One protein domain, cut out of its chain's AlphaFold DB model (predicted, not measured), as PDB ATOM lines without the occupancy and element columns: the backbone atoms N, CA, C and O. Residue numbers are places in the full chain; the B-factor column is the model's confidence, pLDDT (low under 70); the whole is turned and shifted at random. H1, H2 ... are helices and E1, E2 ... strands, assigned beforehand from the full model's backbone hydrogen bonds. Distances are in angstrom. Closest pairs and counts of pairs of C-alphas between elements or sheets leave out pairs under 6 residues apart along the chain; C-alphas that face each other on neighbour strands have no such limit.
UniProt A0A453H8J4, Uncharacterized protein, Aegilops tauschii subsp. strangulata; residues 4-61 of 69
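What this domain is: This is residues 4 to 61 of the 69 residues of an uncharacterized protein of Aegilops tauschii subsp. strangulata (UniProt A0A453H8J4). There is little regular structure here: a small two-strand hairpin, E1 and E2, with a short helix, H1, before it and a long winding stretch with no named element, residues 37 to 61, after it. Residues 9 to 14 and 52 to 57 stick out. The printed part has 58 residues, 15 of them in named elements, in the order H1, E1, E2; the sheet is antiparallel, the class mixed. The whole is loose, radius of gyration of the C-alphas 14.2 A, and flat, spanning 42 by 30 by 16 A.

Where its parts are: E1 is residues 22 to 24, from C-alpha 22 at (-35.754, 25.846, 17.492). E2, residues 33 to 36, measures 9.5 A and ends at C-alpha 36 at (-37.106, 28.233, 13.082). H1, residues 4 to 11, measures 10.5 A.

How they stand to each other: E1 and E2 form an antiparallel hairpin at 143 degrees; N 22 and O 36 are within hydrogen-bond range at 2.8 A. C-alphas 23 and 34 face each other at 4.3 A. H1 and E2 are apart. In H1 every O i to N i+4 pair is within hydrogen-bond range.

The domain as a whole: The C-alphas farthest apart, of Asp 13 and Gly 54, are 42.2 A apart. The printed part has no cut; both links are short. Residues 4 to 5, 8, 12 to 19 and 37 to 45 have pLDDT under 70.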
ATOM      1  N   GLY A   4     -45.893  26.379  22.437       66.75
ATOM      2  CA  GLY A   4     -45.614  27.586  23.222       66.75
ATOM      3  C   GLY A   4     -45.780  27.393  24.735       66.75
ATOM      4  O   GLY A   4     -44.923  27.825  25.503       66.75
ATOM      5  N   ASP A   5     -46.828  26.686  25.173       67.62
ATOM      6  CA  ASP A   5     -47.062  26.399  26.597       67.62
ATOM      7  C   ASP A   5     -46.006  25.447  27.174       67.62
ATOM      8  O   ASP A   5     -45.512  25.653  28.283       67.62
ATOM      9  N   GLU A   6     -45.635  24.417  26.408       72.31
ATOM     10  CA  GLU A   6     -44.597  23.448  26.781       72.31
ATOM     11  C   GLU A   6     -43.229  24.139  26.922       72.31
ATOM     12  O   GLU A   6     -42.483  23.877  27.868       72.31
ATOM     13  N   LEU A   7     -42.903  25.060  26.008       70.19
ATOM     14  CA  LEU A   7     -41.668  25.841  26.062       70.19
ATOM     15  C   LEU A   7     -41.654  26.805  27.254       70.19
ATOM     16  O   LEU A   7     -40.667  26.816  27.989       70.19
ATOM     17  N   ALA A   8     -42.744  27.540  27.503       68.00
ATOM     18  CA  ALA A   8     -42.869  28.406  28.680       68.00
ATOM     19  C   ALA A   8     -42.656  27.626  29.987       68.00
ATOM     20  O   ALA A   8     -41.944  28.080  30.880       68.00
ATOM     21  N   GLN A   9     -43.210  26.416  30.084       72.25
ATOM     22  CA  GLN A   9     -43.071  25.578  31.273       72.25
ATOM     23  C   GLN A   9     -41.637  25.070  31.488       72.25
ATOM     24  O   GLN A   9     -41.191  24.948  32.628       72.25
ATOM     25  N   ARG A  10     -40.908  24.757  30.410       70.19
ATOM     26  CA  ARG A  10     -39.536  24.225  30.486       70.19
ATOM     27  C   ARG A  10     -38.479  25.293  30.729       70.19
ATOM     28  O   ARG A  10     -37.461  25.001  31.350       70.19
ATOM     29  N   LEU A  11     -38.690  26.487  30.195       72.19
ATOM     30  CA  LEU A  11     -37.688  27.549  30.173       72.19
ATOM     31  C   LEU A  11     -38.016  28.692  31.167       72.19
ATOM     32  O   LEU A  11     -37.124  29.468  31.499       72.19
ATOM     33  N   GLY A  12     -39.247  28.754  31.698       66.69
ATOM     34  CA  GLY A  12     -39.672  29.655  32.777       66.69
ATOM     35  C   GLY A  12     -40.536  30.845  32.333       66.69
ATOM     36  O   GLY A  12     -40.545  31.248  31.169       66.69
ATOM     37  N   ASP A  13     -41.256  31.439  33.292       60.25
ATOM     38  CA  ASP A  13     -42.063  32.646  33.077       60.25
ATOM     39  C   ASP A  13     -41.140  33.861  32.870       60.25
ATOM     40  O   ASP A  13     -40.485  34.327  33.801       60.25
ATOM     41  N   GLY A  14     -41.057  34.358  31.633       61.47
ATOM     42  CA  GLY A  14     -40.198  35.494  31.267       61.47
ATOM     43  C   GLY A  14     -39.516  35.381  29.904       61.47
ATOM     44  O   GLY A  14     -38.804  36.300  29.507       61.47
ATOM     45  N   LEU A  15     -39.720  34.281  29.176       65.75
ATOM     46  CA  LEU A  15     -39.172  34.137  27.830       65.75
ATOM     47  C   LEU A  15     -39.873  35.042  26.838       65.75
ATOM     48  O   LEU A  15     -41.092  34.985  26.663       65.75
ATOM     49  N   ASN A  16     -39.058  35.789  26.111       67.81
ATOM     50  CA  ASN A  16     -39.461  36.337  24.839       67.81
ATOM     51  C   ASN A  16     -39.310  35.242  23.775       67.81
ATOM     52  O   ASN A  16     -38.200  34.810  23.474       67.81
ATOM     53  N   PHE A  17     -40.428  34.771  23.223       68.25
ATOM     54  CA  PHE A  17     -40.441  33.733  22.184       68.25
ATOM     55  C   PHE A  17     -39.689  34.160  20.917       68.25
ATOM     56  O   PHE A  17     -39.131  33.316  20.219       68.25
ATOM     57  N   GLN A  18     -39.576  35.470  20.693       67.81
ATOM     58  CA  GLN A  18     -38.825  36.053  19.585       67.81
ATOM     59  C   GLN A  18     -37.312  35.792  19.696       67.81
ATOM     60  O   GLN A  18     -36.634  35.784  18.687       67.81
ATOM     61  N   ASP A  19     -36.776  35.483  20.882       69.06
ATOM     62  CA  ASP A  19     -35.339  35.221  21.068       69.06
ATOM     63  C   ASP A  19     -35.005  33.714  21.121       69.06
ATOM     64  O   ASP A  19     -33.897  33.313  21.493       69.06
ATOM     65  N   ILE A  20     -35.964  32.845  20.780       73.62
ATOM     66  CA  ILE A  20     -35.800  31.390  20.837       73.62
ATOM     67  C   ILE A  20     -35.537  30.837  19.437       73.62
ATOM     68  O   ILE A  20     -36.328  31.016  18.516       73.62
ATOM     69  N   THR A  21     -34.447  30.081  19.300       75.38
ATOM     70  CA  THR A  21     -34.174  29.271  18.106       75.38
ATOM     71  C   THR A  21     -34.553  27.815  18.358       75.38
ATOM     72  O   THR A  21     -34.055  27.186  19.294       75.38
ATOM     73  N   LEU A  22     -35.412  27.262  17.502       77.38
ATOM     74  CA  LEU A  22     -35.754  25.846  17.492       77.38
ATOM     75  C   LEU A  22     -34.801  25.085  16.562       77.38
ATOM     76  O   LEU A  22     -34.687  25.397  15.373       77.38
ATOM     77  N   CYS A  23     -34.165  24.039  17.086       79.94
ATOM     78  CA  CYS A  23     -33.269  23.167  16.328       79.94
ATOM     79  C   CYS A  23     -33.735  21.706  16.394       79.94
ATOM     80  O   CYS A  23     -34.219  21.254  17.433       79.94
ATOM     81  N   ILE A  24     -33.516  20.937  15.323       80.88
ATOM     82  CA  ILE A  24     -33.572  19.467  15.355       80.88
ATOM     83  C   ILE A  24     -32.153  18.924  15.397       80.88
ATOM     84  O   ILE A  24     -31.279  19.352  14.647       80.88
ATOM     85  N   GLN A  25     -31.943  17.922  16.244       81.44
ATOM     86  CA  GLN A  25     -30.702  17.169  16.312       81.44
ATOM     87  C   GLN A  25     -30.966  15.704  15.941       81.44
ATOM     88  O   GLN A  25     -31.753  15.016  16.593       81.44
ATOM     89  N   ALA A  26     -30.315  15.215  14.882       81.50
ATOM     90  CA  ALA A  26     -30.452  13.834  14.421       81.50
ATOM     91  C   ALA A  26     -29.601  12.875  15.276       81.50
ATOM     92  O   ALA A  26     -28.506  12.462  14.896       81.50
ATOM     93  N   GLY A  27     -30.114  12.525  16.456       78.69
ATOM     94  CA  GLY A  27     -29.383  11.732  17.444       78.69
ATOM     95  C   GLY A  27     -28.282  12.527  18.154       78.69
ATOM     96  O   GLY A  27     -27.967  13.657  17.800       78.69
ATOM     97  N   ASN A  28     -27.674  11.928  19.176       79.31
ATOM     98  CA  ASN A  28     -26.884  12.677  20.166       79.31
ATOM     99  C   ASN A  28     -25.532  13.206  19.655       79.31
ATOM    100  O   ASN A  28     -24.899  14.005  20.339       79.31
ATOM    101  N   LEU A  29     -25.073  12.750  18.485       79.19
ATOM    102  CA  LEU A  29     -23.772  13.115  17.908       79.19
ATOM    103  C   LEU A  29     -23.881  14.056  16.703       79.19
ATOM    104  O   LEU A  29     -22.872  14.625  16.290       79.19
ATOM    105  N   ALA A  30     -25.070  14.208  16.115       80.38
ATOM    106  CA  ALA A  30     -25.256  15.119  14.994       80.38
ATOM    107  C   ALA A  30     -25.248  16.570  15.477       80.38
ATOM    108  O   ALA A  30     -25.705  16.867  16.583       80.38
ATOM    109  N   GLN A  31     -24.767  17.478  14.629       85.31
ATOM    110  CA  GLN A  31     -24.908  18.907  14.886       85.31
ATOM    111  C   GLN A  31     -26.389  19.308  14.790       85.31
ATOM    112  O   GLN A  31     -27.081  18.848  13.872       85.31
ATOM    113  N   PRO A  32     -26.894  20.144  15.715       83.88
ATOM    114  CA  PRO A  32     -28.235  20.697  15.603       83.88
ATOM    115  C   PRO A  32     -28.395  21.491  14.301       83.88
ATOM    116  O   PRO A  32     -27.545  22.309  13.956       83.88
ATOM    117  N   THR A  33     -29.494  21.257  13.589       81.06
ATOM    118  CA  THR A  33     -29.912  22.027  12.411       81.06
ATOM    119  C   THR A  33     -31.058  22.946  12.813       81.06
ATOM    120  O   THR A  33     -32.035  22.483  13.407       81.06
ATOM    121  N   VAL A  34     -30.937  24.239  12.515       80.25
ATOM    122  CA  VAL A  34     -31.976  25.239  12.802       80.25
ATOM    123  C   VAL A  34     -33.217  24.956  11.948       80.25
ATOM    124  O   VAL A  34     -33.085  24.743  10.745       80.25
ATOM    125  N   LEU A  35     -34.410  24.956  12.555       78.19
ATOM    126  CA  LEU A  35     -35.685  24.949  11.816       78.19
ATOM    127  C   LEU A  35     -36.365  26.299  11.786       78.19
ATOM    128  O   LEU A  35     -36.969  26.641  10.777       78.19
ATOM    129  N   LEU A  36     -36.348  27.005  12.913       73.19
ATOM    130  CA  LEU A  36     -37.106  28.233  13.082       73.19
ATOM    131  C   LEU A  36     -36.360  29.134  14.060       73.19
ATOM    132  O   LEU A  36     -36.064  28.719  15.183       73.19
ATOM    133  N   THR A  37     -36.039  30.341  13.617       66.94
ATOM    134  CA  THR A  37     -35.680  31.456  14.495       66.94
ATOM    135  C   THR A  37     -36.944  32.258  14.783       66.94
ATOM    136  O   THR A  37     -37.907  32.160  14.022       66.94
ATOM    137  N   ASP A  38     -36.955  33.014  15.878       67.69
ATOM    138  CA  ASP A  38     -38.025  33.968  16.182       67.69
ATOM    139  C   ASP A  38     -39.407  33.300  16.275       67.69
ATOM    140  O   ASP A  38     -40.288  33.516  15.438       67.69
ATOM    141  N   LEU A  39     -39.596  32.441  17.288       68.69
ATOM    142  CA  LEU A  39     -40.858  31.717  17.455       68.69
ATOM    143  C   LEU A  39     -42.049  32.687  17.441       68.69
ATOM    144  O   LEU A  39     -41.982  33.765  18.049       68.69
ATOM    145  N   PRO A  40     -43.162  32.292  16.796       66.50
ATOM    146  CA  PRO A  40     -44.366  33.096  16.814       66.50
ATOM    147  C   PRO A  40     -44.861  33.254  18.257       66.50
ATOM    148  O   PRO A  40     -44.477  32.505  19.166       66.50
ATOM    149  N   HIS A  41     -45.686  34.277  18.481       67.38
ATOM    150  CA  HIS A  41     -46.195  34.573  19.816       67.38
ATOM    151  C   HIS A  41     -46.894  33.344  20.400       67.38
ATOM    152  O   HIS A  41     -47.443  32.529  19.670       67.38
ATOM    153  N   ARG A  42     -46.877  33.228  21.730       64.56
ATOM    154  CA  ARG A  42     -47.293  32.034  22.488       64.56
ATOM    155  C   ARG A  42     -48.618  31.392  22.033       64.56
ATOM    156  O   ARG A  42     -48.756  30.176  22.164       64.56
ATOM    157  N   ASP A  43     -49.554  32.193  21.530       65.31
ATOM    158  CA  ASP A  43     -50.893  31.756  21.124       65.31
ATOM    159  C   ASP A  43     -50.958  31.196  19.689       65.31
ATOM    160  O   ASP A  43     -51.918  30.500  19.349       65.31
ATOM    161  N   ASP A  44     -49.942  31.449  18.862       67.50
ATOM    162  CA  ASP A  44     -49.866  30.945  17.495       67.50
ATOM    163  C   ASP A  44     -49.240  29.536  17.472       67.50
ATOM    164  O   ASP A  44     -48.118  29.327  17.953       67.50
ATOM    165  N   PRO A  45     -49.940  28.529  16.920       69.00
ATOM    166  CA  PRO A  45     -49.434  27.166  16.883       69.00
ATOM    167  C   PRO A  45     -48.255  27.035  15.912       69.00
ATOM    168  O   PRO A  45     -48.271  27.552  14.798       69.00
ATOM    169  N   VAL A  46     -47.244  26.270  16.329       70.81
ATOM    170  CA  VAL A  46     -46.135  25.838  15.470       70.81
ATOM    171  C   VAL A  46     -46.344  24.373  15.115       70.81
ATOM    172  O   VAL A  46     -46.279  23.507  15.990       70.81
ATOM    173  N   ASP A  47     -46.547  24.099  13.829       72.56
ATOM    174  CA  ASP A  47     -46.711  22.747  13.303       72.56
ATOM    175  C   ASP A  47     -45.427  22.266  12.616       72.56
ATOM    176  O   ASP A  47     -44.973  22.835  11.623       72.56
ATOM    177  N   ILE A  48     -44.847  21.171  13.119       72.44
ATOM    178  CA  ILE A  48     -43.748  20.478  12.437       72.44
ATOM    179  C   ILE A  48     -44.355  19.441  11.494       72.44
ATOM    180  O   ILE A  48     -44.840  18.392  11.923       72.44
ATOM    181  N   VAL A  49     -44.312  19.728  10.195       74.62
ATOM    182  CA  VAL A  49     -44.882  18.864   9.157       74.62
ATOM    183  C   VAL A  49     -43.792  18.002   8.524       74.62
ATOM    184  O   VAL A  49     -42.764  18.505   8.076       74.62
ATOM    185  N   VAL A  50     -44.013  16.687   8.469       76.00
ATOM    186  CA  VAL A  50     -43.038  15.721   7.940       76.00
ATOM    187  C   VAL A  50     -43.543  15.137   6.629       76.00
ATOM    188  O   VAL A  50     -44.629  14.563   6.565       76.00
ATOM    189  N   PHE A  51     -42.717  15.222   5.589       78.06
ATOM    190  CA  PHE A  51     -43.011  14.650   4.281       78.06
ATOM    191  C   PHE A  51     -42.090  13.472   3.990       78.06
ATOM    192  O   PHE A  51     -40.886  13.515   4.244       78.06
ATOM    193  N   ARG A  52     -42.653  12.411   3.408       82.25
ATOM    194  CA  ARG A  52     -41.846  11.327   2.843       82.25
ATOM    195  C   ARG A  52     -41.212  11.818   1.539       82.25
ATOM    196  O   ARG A  52     -41.920  12.343   0.678       82.25
ATOM    197  N   VAL A  53     -39.909  11.596   1.387       82.69
ATOM    198  CA  VAL A  53     -39.158  11.902   0.158       82.69
ATOM    199  C   VAL A  53     -39.824  11.252  -1.059       82.69
ATOM    200  O   VAL A  53     -40.263  10.101  -0.986       82.69
ATOM    201  N   GLY A  54     -39.909  11.996  -2.164       81.25
ATOM    202  CA  GLY A  54     -40.515  11.538  -3.418       81.25
ATOM    203  C   GLY A  54     -42.045  11.465  -3.401       81.25
ATOM    204  O   GLY A  54     -42.638  10.795  -4.243       81.25
ATOM    205  N   THR A  55     -42.701  12.102  -2.425       84.19
ATOM    206  CA  THR A  55     -44.155  12.309  -2.465       84.19
ATOM    207  C   THR A  55     -44.491  13.663  -3.087       84.19
ATOM    208  O   THR A  55     -43.730  14.610  -2.900       84.19
ATOM    209  N   PRO A  56     -45.673  13.827  -3.712       82.81
ATOM    210  CA  PRO A  56     -46.082  15.120  -4.267       82.81
ATOM    211  C   PRO A  56     -46.090  16.271  -3.250       82.81
ATOM    212  O   PRO A  56     -45.994  17.431  -3.629       82.81
ATOM    213  N   GLY A  57     -46.241  15.968  -1.954       77.69
ATOM    214  CA  GLY A  57     -46.120  16.962  -0.887       77.69
ATOM    215  C   GLY A  57     -44.673  17.397  -0.634       77.69
ATOM    216  O   GLY A  57     -44.441  18.564  -0.357       77.69
ATOM    217  N   HIS A  58     -43.710  16.485  -0.788       79.12
ATOM    218  CA  HIS A  58     -42.282  16.783  -0.681       79.12
ATOM    219  C   HIS A  58     -41.792  17.665  -1.833       79.12
ATOM    220  O   HIS A  58     -41.074  18.625  -1.586       79.12
ATOM    221  N   ASP A  59     -42.246  17.410  -3.062       73.38
ATOM    222  CA  ASP A  59     -41.848  18.191  -4.247       73.38
ATOM    223  C   ASP A  59     -42.342  19.649  -4.201       73.38
ATOM    224  O   ASP A  59     -41.867  20.504  -4.944       73.38
ATOM    225  N   ARG A  60     -43.319  19.938  -3.331       72.50
ATOM    226  CA  ARG A  60     -43.871  21.279  -3.093       72.50
ATOM    227  C   ARG A  60     -43.174  22.027  -1.957       72.50
ATOM    228  O   ARG A  60     -43.496  23.192  -1.734       72.50
ATOM    229  N   LEU A  61     -42.260  21.380  -1.231       70.75
ATOM    230  CA  LEU A  61     -41.441  22.043  -0.223       70.75
ATOM    231  C   LEU A  61     -40.368  22.874  -0.929       70.75
ATOM    232  O   LEU A  61     -39.267  22.396  -1.195       70.75
TER     233      LEU A  61